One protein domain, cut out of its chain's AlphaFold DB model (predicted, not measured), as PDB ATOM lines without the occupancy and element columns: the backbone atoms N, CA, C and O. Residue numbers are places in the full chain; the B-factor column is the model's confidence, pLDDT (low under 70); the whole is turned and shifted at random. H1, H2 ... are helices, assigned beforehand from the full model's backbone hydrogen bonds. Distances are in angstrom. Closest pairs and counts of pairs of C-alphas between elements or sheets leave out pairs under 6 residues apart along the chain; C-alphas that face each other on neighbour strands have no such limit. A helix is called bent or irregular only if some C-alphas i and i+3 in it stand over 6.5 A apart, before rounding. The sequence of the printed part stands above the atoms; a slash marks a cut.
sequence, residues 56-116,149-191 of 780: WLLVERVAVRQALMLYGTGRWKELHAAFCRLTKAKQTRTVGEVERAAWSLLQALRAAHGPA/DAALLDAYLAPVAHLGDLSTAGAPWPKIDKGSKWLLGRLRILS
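What this domain is: This is residues 56 to 116 and 149 to 191 of the 780 residues of the protein "Predicted protein" of Chlamydomonas reinhardtii (UniProt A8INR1). Five helices pack mostly crosswise, with the longest, H3, through the middle: H1 and H2 cross its earlier part, and H4 crosses it farther along. H5 runs the same way as H1 and packs on residues 68 to 71 of H1. The printed part has 104 residues, with five named helices in the order H1 to H5 and no named strand; the class is all helix. It is compact, with a radius of gyration of the C-alphas of 12.8 A and spans of 41 by 29 by 27 A.

How they stand to each other: H1, residues 58 to 71, touches H2, residues 76 to 87, at a steep tilt of 45 degrees, opposite ways; their closest C-alphas, of Ala 67 and Leu 79, are 5.2 A apart. H3, residues 95 to 112, is the hub. Its residues 98 to 105 alone touch H1, about perpendicular at 88 degrees, with the C-alphas of Val 64 and Ala 102 closest at 6.4 A. H4, residues 149 to 163, touches residues 103 to 110 of H3 alone, and the closest C-alphas, of Arg 110 and Leu 153, are 6.1 A apart. H1 and H4 are apart. H5, residues 177 to 191, touches H1 at a shallow tilt of 34 degrees, only just short of steep; the C-alphas of Met 69 and Arg 186 are closest, at 6.5 A. Every O i to N i+4 pair is within hydrogen-bond range in H1, H2 and H3, against 7 of 11 in H4 and 9 of 11 in H5.

Where its parts are: H1 begins at C-alpha 58 (33.691, -5.125, 18.596) and is 20.3 A long. H3 measures 25.8 A, H4 21.9 A and H5 21.5 A, ending at C-alpha 191 (16.328, 13.808, 22.413). H4 and H5 are irregular: C-alphas 159 and 162 are 7.4 A apart, C-alphas 178 and 181 7.7 A.

The domain as a whole: Residues 117 to 148 are not printed, and C-alphas 116 and 149 are 14.1 A apart across the cut. The link from H4 to H5, residues 164 to 176, is long. The pLDDT is under 70 at residues 89 to 91 and 115 to 116.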
ATOM      1  N   TRP A  56      32.441  -4.840  10.982       93.69
ATOM      2  CA  TRP A  56      32.527  -4.023  12.190       93.69
ATOM      3  C   TRP A  56      33.203  -4.781  13.333       93.69
ATOM      4  O   TRP A  56      32.716  -5.824  13.787       93.69
ATOM      5  N   LEU A  57      34.303  -4.226  13.839       93.25
ATOM      6  CA  LEU A  57      35.002  -4.742  15.011       93.25
ATOM      7  C   LEU A  57      34.196  -4.465  16.287       93.25
ATOM      8  O   LEU A  57      33.480  -3.468  16.399       93.25
ATOM      9  N   LEU A  58      34.370  -5.309  17.308       92.62
ATOM     10  CA  LEU A  58      33.691  -5.125  18.596       92.62
ATOM     11  C   LEU A  58      34.024  -3.765  19.240       92.62
ATOM     12  O   LEU A  58      33.136  -3.118  19.792       92.62
ATOM     13  N   VAL A  59      35.274  -3.299  19.116       92.81
ATOM     14  CA  VAL A  59      35.702  -1.977  19.611       92.81
ATOM     15  C   VAL A  59      35.012  -0.825  18.873       92.81
ATOM     16  O   VAL A  59      34.590   0.135  19.513       92.81
ATOM     17  N   GLU A  60      34.796  -0.945  17.558       94.50
ATOM     18  CA  GLU A  60      34.032   0.044  16.790       94.50
ATOM     19  C   GLU A  60      32.578   0.088  17.273       94.50
ATOM     20  O   GLU A  60      32.045   1.165  17.520       94.50
ATOM     21  N   ARG A  61      31.942  -1.068  17.505       94.69
ATOM     22  CA  ARG A  61      30.567  -1.115  18.033       94.69
ATOM     23  C   ARG A  61      30.436  -0.557  19.451       94.69
ATOM     24  O   ARG A  61      29.446   0.111  19.750       94.69
ATOM     25  N   VAL A  62      31.425  -0.787  20.321       94.19
ATOM     26  CA  VAL A  62      31.488  -0.131  21.640       94.19
ATOM     27  C   VAL A  62      31.575   1.390  21.472       94.19
ATOM     28  O   VAL A  62      30.816   2.105  22.125       94.19
ATOM     29  N   ALA A  63      32.419   1.879  20.558       94.69
ATOM     30  CA  ALA A  63      32.580   3.306  20.293       94.69
ATOM     31  C   ALA A  63      31.329   3.957  19.670       94.69
ATOM     32  O   ALA A  63      30.941   5.035  20.113       94.69
ATOM     33  N   VAL A  64      30.642   3.307  18.717       95.75
ATOM     34  CA  VAL A  64      29.355   3.788  18.163       95.75
ATOM     35  C   VAL A  64      28.320   3.918  19.279       95.75
ATOM     36  O   VAL A  64      27.683   4.961  19.418       95.75
ATOM     37  N   ARG A  65      28.196   2.893  20.135       95.31
ATOM     38  CA  ARG A  65      27.299   2.934  21.296       95.31
ATOM     39  C   ARG A  65      27.667   4.067  22.261       95.31
ATOM     40  O   ARG A  65      26.776   4.737  22.768       95.31
ATOM     41  N   GLN A  66      28.953   4.285  22.535       94.31
ATOM     42  CA  GLN A  66      29.422   5.367  23.409       94.31
ATOM     43  C   GLN A  66      29.137   6.754  22.820       94.31
ATOM     44  O   GLN A  66      28.553   7.582  23.514       94.31
ATOM     45  N   ALA A  67      29.445   6.988  21.543       95.38
ATOM     46  CA  ALA A  67      29.149   8.246  20.859       95.38
ATOM     47  C   ALA A  67      27.634   8.546  20.826       95.38
ATOM     48  O   ALA A  67      27.212   9.668  21.115       95.38
ATOM     49  N   LEU A  68      26.800   7.524  20.599       95.50
ATOM     50  CA  LEU A  68      25.338   7.628  20.674       95.50
ATOM     51  C   LEU A  68      24.839   8.022  22.082       95.50
ATOM     52  O   LEU A  68      23.851   8.742  22.202       95.50
ATOM     53  N   MET A  69      25.539   7.624  23.151       94.44
ATOM     54  CA  MET A  69      25.231   8.001  24.546       94.44
ATOM     55  C   MET A  69      25.769   9.386  24.964       94.44
ATOM     56  O   MET A  69      25.463   9.843  26.074       94.44
ATOM     57  N   LEU A  70      26.540  10.047  24.092       94.81
ATOM     58  CA  LEU A  70      26.998  11.432  24.241       94.81
ATOM     59  C   LEU A  70      26.127  12.424  23.455       94.81
ATOM     60  O   LEU A  70      25.829  13.492  23.984       94.81
ATOM     61  N   TYR A  71      25.713  12.076  22.230       95.75
ATOM     62  CA  TYR A  71      25.061  13.010  21.294       95.75
ATOM     63  C   TYR A  71      23.618  12.658  20.907       95.75
ATOM     64  O   TYR A  71      22.874  13.547  20.496       95.75
ATOM     65  N   GLY A  72      23.196  11.400  21.055       94.56
ATOM     66  CA  GLY A  72      21.889  10.931  20.591       94.56
ATOM     67  C   GLY A  72      21.806  10.820  19.064       94.56
ATOM     68  O   GLY A  72      22.817  10.812  18.365       94.56
ATOM     69  N   THR A  73      20.588  10.698  18.540       92.94
ATOM     70  CA  THR A  73      20.313  10.590  17.098       92.94
ATOM     71  C   THR A  73      20.309  11.955  16.401       92.94
ATOM     72  O   THR A  73      20.004  12.974  17.018       92.94
ATOM     73  N   GLY A  74      20.597  11.978  15.095       89.75
ATOM     74  CA  GLY A  74      20.457  13.162  14.231       89.75
ATOM     75  C   GLY A  74      21.650  14.126  14.214       89.75
ATOM     76  O   GLY A  74      21.711  15.003  13.357       89.75
ATOM     77  N   ARG A  75      22.632  13.955  15.108       94.00
ATOM     78  CA  ARG A  75      23.861  14.770  15.178       94.00
ATOM     79  C   ARG A  75      25.080  13.977  14.719       94.00
ATOM     80  O   ARG A  75      26.023  13.709  15.463       94.00
ATOM     81  N   TRP A  76      24.998  13.511  13.474       94.81
ATOM     82  CA  TRP A  76      25.888  12.482  12.935       94.81
ATOM     83  C   TRP A  76      27.334  12.938  12.748       94.81
ATOM     84  O   TRP A  76      28.232  12.108  12.855       94.81
ATOM     85  N   LYS A  77      27.586  14.233  12.517       95.69
ATOM     86  CA  LYS A  77      28.950  14.770  12.374       95.69
ATOM     87  C   LYS A  77      29.694  14.733  13.709       95.69
ATOM     88  O   LYS A  77      30.840  14.303  13.767       95.69
ATOM     89  N   GLU A  78      29.028  15.131  14.786       94.88
ATOM     90  CA  GLU A  78      29.593  15.150  16.135       94.88
ATOM     91  C   GLU A  78      29.696  13.736  16.723       94.88
ATOM     92  O   GLU A  78      30.713  13.389  17.322       94.88
ATOM     93  N   LEU A  79      28.699  12.881  16.462       95.44
ATOM     94  CA  LEU A  79      28.742  11.456  16.797       95.44
ATOM     95  C   LEU A  79      29.888  10.743  16.052       95.44
ATOM     96  O   LEU A  79      30.618   9.964  16.664       95.44
ATOM     97  N   HIS A  80      30.108  11.044  14.767       95.31
ATOM     98  CA  HIS A  80      31.246  10.539  13.985       95.31
ATOM     99  C   HIS A  80      32.595  11.029  14.534       95.31
ATOM    100  O   HIS A  80      33.478  10.211  14.788       95.31
ATOM    101  N   ALA A  81      32.733  12.325  14.830       93.62
ATOM    102  CA  ALA A  81      33.944  12.871  15.444       93.62
ATOM    103  C   ALA A  81      34.254  12.216  16.806       93.62
ATOM    104  O   ALA A  81      35.404  11.873  17.093       93.62
ATOM    105  N   ALA A  82      33.227  11.966  17.626       94.00
ATOM    106  CA  ALA A  82      33.360  11.241  18.886       94.00
ATOM    107  C   ALA A  82      33.710   9.757  18.683       94.00
ATOM    108  O   ALA A  82      34.560   9.232  19.399       94.00
ATOM    109  N   PHE A  83      33.136   9.083  17.682       94.88
ATOM    110  CA  PHE A  83      33.514   7.721  17.295       94.88
ATOM    111  C   PHE A  83      34.999   7.633  16.892       94.88
ATOM    112  O   PHE A  83      35.710   6.740  17.360       94.88
ATOM    113  N   CYS A  84      35.507   8.583  16.102       93.25
ATOM    114  CA  CYS A  84      36.929   8.658  15.752       93.25
ATOM    115  C   CYS A  84      37.810   8.900  16.995       93.25
ATOM    116  O   CYS A  84      38.814   8.209  17.182       93.25
ATOM    117  N   ARG A  85      37.399   9.810  17.894       91.62
ATOM    118  CA  ARG A  85      38.069  10.085  19.183       91.62
ATOM    119  C   ARG A  85      38.153   8.843  20.082       91.62
ATOM    120  O   ARG A  85      39.183   8.615  20.712       91.62
ATOM    121  N   LEU A  86      37.078   8.055  20.141       92.06
ATOM    122  CA  LEU A  86      36.952   6.869  20.993       92.06
ATOM    123  C   LEU A  86      37.689   5.645  20.436       92.06
ATOM    124  O   LEU A  86      38.336   4.929  21.196       92.06
ATOM    125  N   THR A  87      37.615   5.400  19.124       91.62
ATOM    126  CA  THR A  87      38.282   4.244  18.498       91.62
ATOM    127  C   THR A  87      39.795   4.408  18.381       91.62
ATOM    128  O   THR A  87      40.504   3.405  18.421       91.62
ATOM    129  N   LYS A  88      40.295   5.645  18.198       83.31
ATOM    130  CA  LYS A  88      41.703   5.947  17.850       83.31
ATOM    131  C   LYS A  88      42.215   5.154  16.629       83.31
ATOM    132  O   LYS A  88      43.419   4.951  16.474       83.31
ATOM    133  N   ALA A  89      41.309   4.655  15.787       61.56
ATOM    134  CA  ALA A  89      41.629   3.680  14.755       61.56
ATOM    135  C   ALA A  89      42.207   4.340  13.497       61.56
ATOM    136  O   ALA A  89      41.793   5.424  13.095       61.56
ATOM    137  N   LYS A  90      43.113   3.625  12.814       60.12
ATOM    138  CA  LYS A  90      43.569   3.985  11.457       60.12
ATOM    139  C   LYS A  90      42.482   3.763  10.388       60.12
ATOM    140  O   LYS A  90      42.606   4.275   9.282       60.12
ATOM    141  N   GLN A  91      41.436   2.998  10.711       69.44
ATOM    142  CA  GLN A  91      40.323   2.680   9.817       69.44
ATOM    143  C   GLN A  91      39.326   3.852   9.776       69.44
ATOM    144  O   GLN A  91      38.536   4.046  10.699       69.44
ATOM    145  N   THR A  92      39.345   4.646   8.706       78.75
ATOM    146  CA  THR A  92      38.422   5.778   8.538       78.75
ATOM    147  C   THR A  92      37.044   5.308   8.068       78.75
ATOM    148  O   THR A  92      36.802   5.201   6.866       78.75
ATOM    149  N   ARG A  93      36.121   5.063   9.004       92.56
ATOM    150  CA  ARG A  93      34.685   4.966   8.687       92.56
ATOM    151  C   ARG A  93      34.149   6.323   8.244       92.56
ATOM    152  O   ARG A  93      34.548   7.360   8.775       92.56
ATOM    153  N   THR A  94      33.207   6.323   7.314       94.62
ATOM    154  CA  THR A  94      32.457   7.514   6.892       94.62
ATOM    155  C   THR A  94      31.347   7.881   7.888       94.62
ATOM    156  O   THR A  94      30.923   7.060   8.705       94.62
ATOM    157  N   VAL A  95      30.824   9.112   7.806       95.69
ATOM    158  CA  VAL A  95      29.670   9.548   8.619       95.69
ATOM    159  C   VAL A  95      28.452   8.645   8.372       95.69
ATOM    160  O   VAL A  95      27.824   8.207   9.329       95.69
ATOM    161  N   GLY A  96      28.170   8.301   7.108       95.12
ATOM    162  CA  GLY A  96      27.042   7.439   6.732       95.12
ATOM    163  C   GLY A  96      27.186   5.977   7.174       95.12
ATOM    164  O   GLY A  96      26.191   5.336   7.500       95.12
ATOM    165  N   GLU A  97      28.410   5.443   7.251       94.62
ATOM    166  CA  GLU A  97      28.666   4.135   7.873       94.62
ATOM    167  C   GLU A  97      28.375   4.152   9.378       94.62
ATOM    168  O   GLU A  97      27.722   3.241   9.885       94.62
ATOM    169  N   VAL A  98      28.838   5.186  10.090       95.62
ATOM    170  CA  VAL A  98      28.614   5.337  11.536       95.62
ATOM    171  C   VAL A  98      27.135   5.594  11.846       95.62
ATOM    172  O   VAL A  98      26.608   5.016  12.796       95.62
ATOM    173  N   GLU A  99      26.438   6.379  11.021       96.38
ATOM    174  CA  GLU A  99      24.982   6.544  11.082       96.38
ATOM    175  C   GLU A  99      24.260   5.207  10.856       96.38
ATOM    176  O   GLU A  99      23.451   4.800  11.691       96.38
ATOM    177  N   ARG A 100      24.590   4.463   9.787       95.06
ATOM    178  CA  ARG A 100      24.002   3.137   9.533       95.06
ATOM    179  C   ARG A 100      24.248   2.183  10.699       95.06
ATOM    180  O   ARG A 100      23.330   1.473  11.092       95.06
ATOM    181  N   ALA A 101      25.437   2.192  11.300       95.69
ATOM    182  CA  ALA A 101      25.734   1.390  12.483       95.69
ATOM    183  C   ALA A 101      24.929   1.830  13.722       95.69
ATOM    184  O   ALA A 101      24.463   0.975  14.474       95.69
ATOM    185  N   ALA A 102      24.702   3.131  13.928       96.56
ATOM    186  CA  ALA A 102      23.836   3.621  15.001       96.56
ATOM    187  C   ALA A 102      22.376   3.164  14.810       96.56
ATOM    188  O   ALA A 102      21.756   2.685  15.761       96.56
ATOM    189  N   TRP A 103      21.852   3.218  13.582       96.62
ATOM    190  CA  TRP A 103      20.530   2.675  13.254       96.62
ATOM    191  C   TRP A 103      20.462   1.147  13.396       96.62
ATOM    192  O   TRP A 103      19.498   0.628  13.953       96.62
ATOM    193  N   SER A 104      21.518   0.432  13.001       95.94
ATOM    194  CA  SER A 104      21.680  -1.018  13.181       95.94
ATOM    195  C   SER A 104      21.577  -1.442  14.653       95.94
ATOM    196  O   SER A 104      20.940  -2.443  14.981       95.94
ATOM    197  N   LEU A 105      22.167  -0.660  15.567       95.88
ATOM    198  CA  LEU A 105      22.040  -0.867  17.013       95.88
ATOM    199  C   LEU A 105      20.597  -0.643  17.494       95.88
ATOM    200  O   LEU A 105      20.111  -1.408  18.325       95.88
ATOM    201  N   LEU A 106      19.899   0.371  16.974       95.50
ATOM    202  CA  LEU A 106      18.504   0.653  17.333       95.50
ATOM    203  C   LEU A 106      17.538  -0.419  16.802       95.50
ATOM    204  O   LEU A 106      16.653  -0.838  17.544       95.50
ATOM    205  N   GLN A 107      17.753  -0.948  15.592       94.25
ATOM    206  CA  GLN A 107      17.013  -2.113  15.087       94.25
ATOM    207  C   GLN A 107      17.282  -3.371  15.932       94.25
ATOM    208  O   GLN A 107      16.339  -4.052  16.331       94.25
ATOM    209  N   ALA A 108      18.540  -3.647  16.298       93.88
ATOM    210  CA  ALA A 108      18.880  -4.778  17.170       93.88
ATOM    211  C   ALA A 108      18.261  -4.655  18.579       93.88
ATOM    212  O   ALA A 108      17.806  -5.645  19.152       93.88
ATOM    213  N   LEU A 109      18.184  -3.435  19.126       93.56
ATOM    214  CA  LEU A 109      17.442  -3.148  20.358       93.56
ATOM    215  C   LEU A 109      15.935  -3.369  20.171       93.56
ATOM    216  O   LEU A 109      15.311  -3.968  21.041       93.56
ATOM    217  N   ARG A 110      15.354  -2.938  19.046       92.88
ATOM    218  CA  ARG A 110      13.920  -3.098  18.760       92.88
ATOM    219  C   ARG A 110      13.502  -4.556  18.570       92.88
ATOM    220  O   ARG A 110      12.397  -4.907  18.974       92.88
ATOM    221  N   ALA A 111      14.389  -5.391  18.029       91.19
ATOM    222  CA  ALA A 111      14.210  -6.838  17.960       91.19
ATOM    223  C   ALA A 111      14.265  -7.493  19.354       91.19
ATOM    224  O   ALA A 111      13.409  -8.309  19.681       91.19
ATOM    225  N   ALA A 112      15.213  -7.092  20.210       89.50
ATOM    226  CA  ALA A 112      15.305  -7.584  21.591       89.50
ATOM    227  C   ALA A 112      14.170  -7.081  22.511       89.50
ATOM    228  O   ALA A 112      13.863  -7.725  23.510       89.50
ATOM    229  N   HIS A 113      13.539  -5.955  22.162       85.50
ATOM    230  CA  HIS A 113      12.283  -5.443  22.739       85.50
ATOM    231  C   HIS A 113      11.060  -5.776  21.861       85.50
ATOM    232  O   HIS A 113      10.041  -5.085  21.898       85.50
ATOM    233  N   GLY A 114      11.156  -6.814  21.026       76.00
ATOM    234  CA  GLY A 114      10.018  -7.349  20.285       76.00
ATOM    235  C   GLY A 114       8.951  -7.918  21.229       76.00
ATOM    236  O   GLY A 114       9.283  -8.322  22.348       76.00
ATOM    237  N   PRO A 115       7.673  -7.987  20.806       58.00
ATOM    238  CA  PRO A 115       6.702  -8.801  21.530       58.00
ATOM    239  C   PRO A 115       7.245 -10.230  21.617       58.00
ATOM    240  O   PRO A 115       7.775 -10.747  20.630       58.00
ATOM    241  N   ALA A 116       7.135 -10.858  22.790       40.03
ATOM    242  CA  ALA A 116       7.548 -12.246  22.962       40.03
ATOM    243  C   ALA A 116       6.849 -13.093  21.893       40.03
ATOM    244  O   ALA A 116       5.619 -13.103  21.828       40.03
ATOM    245  N   ASP A 149       8.921   1.426  25.858       88.19
ATOM    246  CA  ASP A 149      10.298   1.365  25.348       88.19
ATOM    247  C   ASP A 149      10.334   0.886  23.876       88.19
ATOM    248  O   ASP A 149      11.121   1.404  23.077       88.19
ATOM    249  N   ALA A 150       9.436  -0.025  23.478       89.38
ATOM    250  CA  ALA A 150       9.251  -0.455  22.091       89.38
ATOM    251  C   ALA A 150       8.676   0.666  21.206       89.38
ATOM    252  O   ALA A 150       9.254   0.974  20.164       89.38
ATOM    253  N   ALA A 151       7.611   1.343  21.653       90.25
ATOM    254  CA  ALA A 151       7.017   2.473  20.930       90.25
ATOM    255  C   ALA A 151       7.997   3.653  20.764       90.25
ATOM    256  O   ALA A 151       8.002   4.330  19.735       90.25
ATOM    257  N   LEU A 152       8.874   3.882  21.751       89.62
ATOM    258  CA  LEU A 152       9.960   4.861  21.652       89.62
ATOM    259  C   LEU A 152      10.979   4.478  20.564       89.62
ATOM    260  O   LEU A 152      11.428   5.345  19.816       89.62
ATOM    261  N   LEU A 153      11.345   3.197  20.463       92.94
ATOM    262  CA  LEU A 153      12.235   2.698  19.411       92.94
ATOM    263  C   LEU A 153      11.592   2.776  18.020       92.94
ATOM    264  O   LEU A 153      12.270   3.186  17.079       92.94
ATOM    265  N   ASP A 154      10.299   2.475  17.892       93.25
ATOM    266  CA  ASP A 154       9.561   2.646  16.634       93.25
ATOM    267  C   ASP A 154       9.513   4.120  16.205       93.25
ATOM    268  O   ASP A 154       9.753   4.426  15.039       93.25
ATOM    269  N   ALA A 155       9.323   5.054  17.144       92.69
ATOM    270  CA  ALA A 155       9.387   6.490  16.860       92.69
ATOM    271  C   ALA A 155      10.785   6.957  16.396       92.69
ATOM    272  O   ALA A 155      10.877   7.833  15.536       92.69
ATOM    273  N   TYR A 156      11.872   6.369  16.914       93.31
ATOM    274  CA  TYR A 156      13.227   6.628  16.405       93.31
ATOM    275  C   TYR A 156      13.467   6.018  15.018       93.31
ATOM    276  O   TYR A 156      14.183   6.615  14.219       93.31
ATOM    277  N   LEU A 157      12.908   4.838  14.731       94.88
ATOM    278  CA  LEU A 157      13.147   4.102  13.485       94.88
ATOM    279  C   LEU A 157      12.226   4.529  12.331       94.88
ATOM    280  O   LEU A 157      12.616   4.385  11.174       94.88
ATOM    281  N   ALA A 158      11.050   5.099  12.607       94.62
ATOM    282  CA  ALA A 158      10.080   5.514  11.589       94.62
ATOM    283  C   ALA A 158      10.663   6.402  10.458       94.62
ATOM    284  O   ALA A 158      10.358   6.120   9.298       94.62
ATOM    285  N   PRO A 159      11.547   7.396  10.710       93.69
ATOM    286  CA  PRO A 159      12.165   8.188   9.641       93.69
ATOM    287  C   PRO A 159      13.025   7.366   8.668       93.69
ATOM    288  O   PRO A 159      13.140   7.728   7.499       93.69
ATOM    289  N   VAL A 160      13.611   6.254   9.128       94.38
ATOM    290  CA  VAL A 160      14.514   5.387   8.347       94.38
ATOM    291  C   VAL A 160      13.895   4.044   7.952       94.38
ATOM    292  O   VAL A 160      14.544   3.261   7.265       94.38
ATOM    293  N   ALA A 161      12.633   3.782   8.306       92.38
ATOM    294  CA  ALA A 161      11.937   2.530   7.990       92.38
ATOM    295  C   ALA A 161      11.895   2.224   6.477       92.38
ATOM    296  O   ALA A 161      11.946   1.065   6.072       92.38
ATOM    297  N   HIS A 162      11.888   3.266   5.638       93.25
ATOM    298  CA  HIS A 162      11.944   3.161   4.177       93.25
ATOM    299  C   HIS A 162      13.266   2.580   3.629       93.25
ATOM    300  O   HIS A 162      13.329   2.231   2.453       93.25
ATOM    301  N   LEU A 163      14.316   2.475   4.455       90.69
ATOM    302  CA  LEU A 163      15.607   1.883   4.090       90.69
ATOM    303  C   LEU A 163      15.674   0.365   4.344       90.69
ATOM    304  O   LEU A 163      16.641  -0.270   3.931       90.69
ATOM    305  N   GLY A 164      14.664  -0.221   4.998       92.50
ATOM    306  CA  GLY A 164      14.589  -1.658   5.265       92.50
ATOM    307  C   GLY A 164      15.579  -2.141   6.331       92.50
ATOM    308  O   GLY A 164      15.687  -1.555   7.412       92.50
ATOM    309  N   ASP A 165      16.271  -3.246   6.046       90.50
ATOM    310  CA  ASP A 165      17.281  -3.799   6.949       90.50
ATOM    311  C   ASP A 165      18.536  -2.912   6.983       90.50
ATOM    312  O   ASP A 165      19.211  -2.702   5.973       90.50
ATOM    313  N   LEU A 166      18.860  -2.404   8.171       91.69
ATOM    314  CA  LEU A 166      20.065  -1.629   8.452       91.69
ATOM    315  C   LEU A 166      21.084  -2.472   9.231       91.69
ATOM    316  O   LEU A 166      21.966  -1.925   9.899       91.69
ATOM    317  N   SER A 167      20.994  -3.806   9.164       90.62
ATOM    318  CA  SER A 167      22.025  -4.710   9.667       90.62
ATOM    319  C   SER A 167      23.410  -4.359   9.104       90.62
ATOM    320  O   SER A 167      23.593  -3.802   8.019       90.62
ATOM    321  N   THR A 168      24.431  -4.622   9.913       91.12
ATOM    322  CA  THR A 168      25.825  -4.311   9.592       91.12
ATOM    323  C   THR A 168      26.672  -5.533   9.910       91.12
ATOM    324  O   THR A 168      26.658  -6.009  11.044       91.12
ATOM    325  N   ALA A 169      27.405  -6.057   8.926       89.88
ATOM    326  CA  ALA A 169      28.243  -7.244   9.103       89.88
ATOM    327  C   ALA A 169      29.380  -6.999  10.115       89.88
ATOM    328  O   ALA A 169      29.939  -5.904  10.167       89.88
ATOM    329  N   GLY A 170      29.741  -8.010  10.910       90.31
ATOM    330  CA  GLY A 170      30.802  -7.927  11.923       90.31
ATOM    331  C   GLY A 170      30.433  -8.611  13.236       90.31
ATOM    332  O   GLY A 170      29.543  -9.456  13.273       90.31
ATOM    333  N   ALA A 171      31.094  -8.216  14.325       88.38
ATOM    334  CA  ALA A 171      30.813  -8.703  15.680       88.38
ATOM    335  C   ALA A 171      29.337  -8.473  16.094       88.38
ATOM    336  O   ALA A 171      28.687  -7.597  15.523       88.38
ATOM    337  N   PRO A 172      28.787  -9.173  17.103       91.88
ATOM    338  CA  PRO A 172      27.481  -8.829  17.674       91.88
ATOM    339  C   PRO A 172      27.516  -7.497  18.449       91.88
ATOM    340  O   PRO A 172      28.572  -7.038  18.894       91.88
ATOM    341  N   TRP A 173      26.353  -6.865  18.641       93.19
ATOM    342  CA  TRP A 173      26.233  -5.646  19.453       93.19
ATOM    343  C   TRP A 173      26.392  -5.956  20.958       93.19
ATOM    344  O   TRP A 173      25.651  -6.777  21.499       93.19
ATOM    345  N   PRO A 174      27.320  -5.299  21.681       87.88
ATOM    346  CA  PRO A 174      27.589  -5.621  23.080       87.88
ATOM    347  C   PRO A 174      26.503  -5.101  24.032       87.88
ATOM    348  O   PRO A 174      26.143  -3.920  24.001       87.88
ATOM    349  N   LYS A 175      26.076  -5.964  24.966       82.50
ATOM    350  CA  LYS A 175      25.146  -5.667  26.077       82.50
ATOM    351  C   LYS A 175      23.791  -5.090  25.614       82.50
ATOM    352  O   LYS A 175      23.377  -4.054  26.146       82.50
ATOM    353  N   ILE A 176      23.128  -5.708  24.628       83.75
ATOM    354  CA  ILE A 176      21.768  -5.319  24.199       83.75
ATOM    355  C   ILE A 176      20.809  -5.430  25.394       83.75
ATOM    356  O   ILE A 176      20.443  -4.426  25.996       83.75
ATOM    357  N   ASP A 177      20.482  -6.649  25.802       78.62
ATOM    358  CA  ASP A 177      19.506  -7.003  26.841       78.62
ATOM    359  C   ASP A 177      19.816  -6.321  28.182       78.62
ATOM    360  O   ASP A 177      19.107  -5.392  28.580       78.62
ATOM    361  N   LYS A 178      20.933  -6.678  28.834       76.88
ATOM    362  CA  LYS A 178      21.318  -6.138  30.161       76.88
ATOM    363  C   LYS A 178      21.632  -4.632  30.188       76.88
ATOM    364  O   LYS A 178      21.854  -4.080  31.262       76.88
ATOM    365  N   GLY A 179      21.708  -3.964  29.033       77.06
ATOM    366  CA  GLY A 179      22.110  -2.555  28.916       77.06
ATOM    367  C   GLY A 179      21.117  -1.642  28.191       77.06
ATOM    368  O   GLY A 179      21.388  -0.445  28.090       77.06
ATOM    369  N   SER A 180      20.012  -2.175  27.670       84.44
ATOM    370  CA  SER A 180      19.030  -1.444  26.856       84.44
ATOM    371  C   SER A 180      18.292  -0.369  27.657       84.44
ATOM    372  O   SER A 180      18.367   0.801  27.304       84.44
ATOM    373  N   LYS A 181      17.679  -0.731  28.790       87.56
ATOM    374  CA  LYS A 181      16.893   0.148  29.687       87.56
ATOM    375  C   LYS A 181      17.610   1.462  30.049       87.56
ATOM    376  O   LYS A 181      16.998   2.527  30.075       87.56
ATOM    377  N   TRP A 182      18.927   1.409  30.283       88.75
ATOM    378  CA  TRP A 182      19.743   2.606  30.542       88.75
ATOM    379  C   TRP A 182      20.064   3.400  29.265       88.75
ATOM    380  O   TRP A 182      19.987   4.627  29.278       88.75
ATOM    381  N   LEU A 183      20.366   2.719  28.154       90.81
ATOM    382  CA  LEU A 183      20.599   3.344  26.848       90.81
ATOM    383  C   LEU A 183      19.341   4.058  26.317       90.81
ATOM    384  O   LEU A 183      19.452   5.189  25.860       90.81
ATOM    385  N   LEU A 184      18.154   3.461  26.440       91.56
ATOM    386  CA  LEU A 184      16.873   4.068  26.049       91.56
ATOM    387  C   LEU A 184      16.532   5.282  26.922       91.56
ATOM    388  O   LEU A 184      16.214   6.352  26.400       91.56
ATOM    389  N   GLY A 185      16.700   5.169  28.245       91.94
ATOM    390  CA  GLY A 185      16.559   6.308  29.157       91.94
ATOM    391  C   GLY A 185      17.531   7.452  28.833       91.94
ATOM    392  O   GLY A 185      17.141   8.618  28.842       91.94
ATOM    393  N   ARG A 186      18.782   7.128  28.479       91.94
ATOM    394  CA  ARG A 186      19.798   8.097  28.042       91.94
ATOM    395  C   ARG A 186      19.438   8.738  26.700       91.94
ATOM    396  O   ARG A 186      19.507   9.956  26.601       91.94
ATOM    397  N   LEU A 187      18.998   7.958  25.713       93.31
ATOM    398  CA  LEU A 187      18.531   8.444  24.409       93.31
ATOM    399  C   LEU A 187      17.353   9.410  24.552       93.31
ATOM    400  O   LEU A 187      17.391  10.492  23.981       93.31
ATOM    401  N   ARG A 188      16.349   9.078  25.376       92.69
ATOM    402  CA  ARG A 188      15.221   9.977  25.668       92.69
ATOM    403  C   ARG A 188      15.686  11.310  26.261       92.69
ATOM    404  O   ARG A 188      15.256  12.358  25.799       92.69
ATOM    405  N   ILE A 189      16.618  11.282  27.220       92.19
ATOM    406  CA  ILE A 189      17.223  12.504  27.779       92.19
ATOM    407  C   ILE A 189      17.985  13.300  26.704       92.19
ATOM    408  O   ILE A 189      17.916  14.524  26.712       92.19
ATOM    409  N   LEU A 190      18.682  12.636  25.776       94.56
ATOM    410  CA  LEU A 190      19.414  13.290  24.683       94.56
ATOM    411  C   LEU A 190      18.484  13.895  23.621       94.56
ATOM    412  O   LEU A 190      18.781  14.973  23.118       94.56
ATOM    413  N   SER A 191      17.352  13.257  23.313       93.38
ATOM    414  CA  SER A 191      16.328  13.808  22.413       93.38
ATOM    415  C   SER A 191      15.644  15.034  23.025       93.38
ATOM    416  O   SER A 191      15.601  16.091  22.390       93.38
TER     417      SER A 191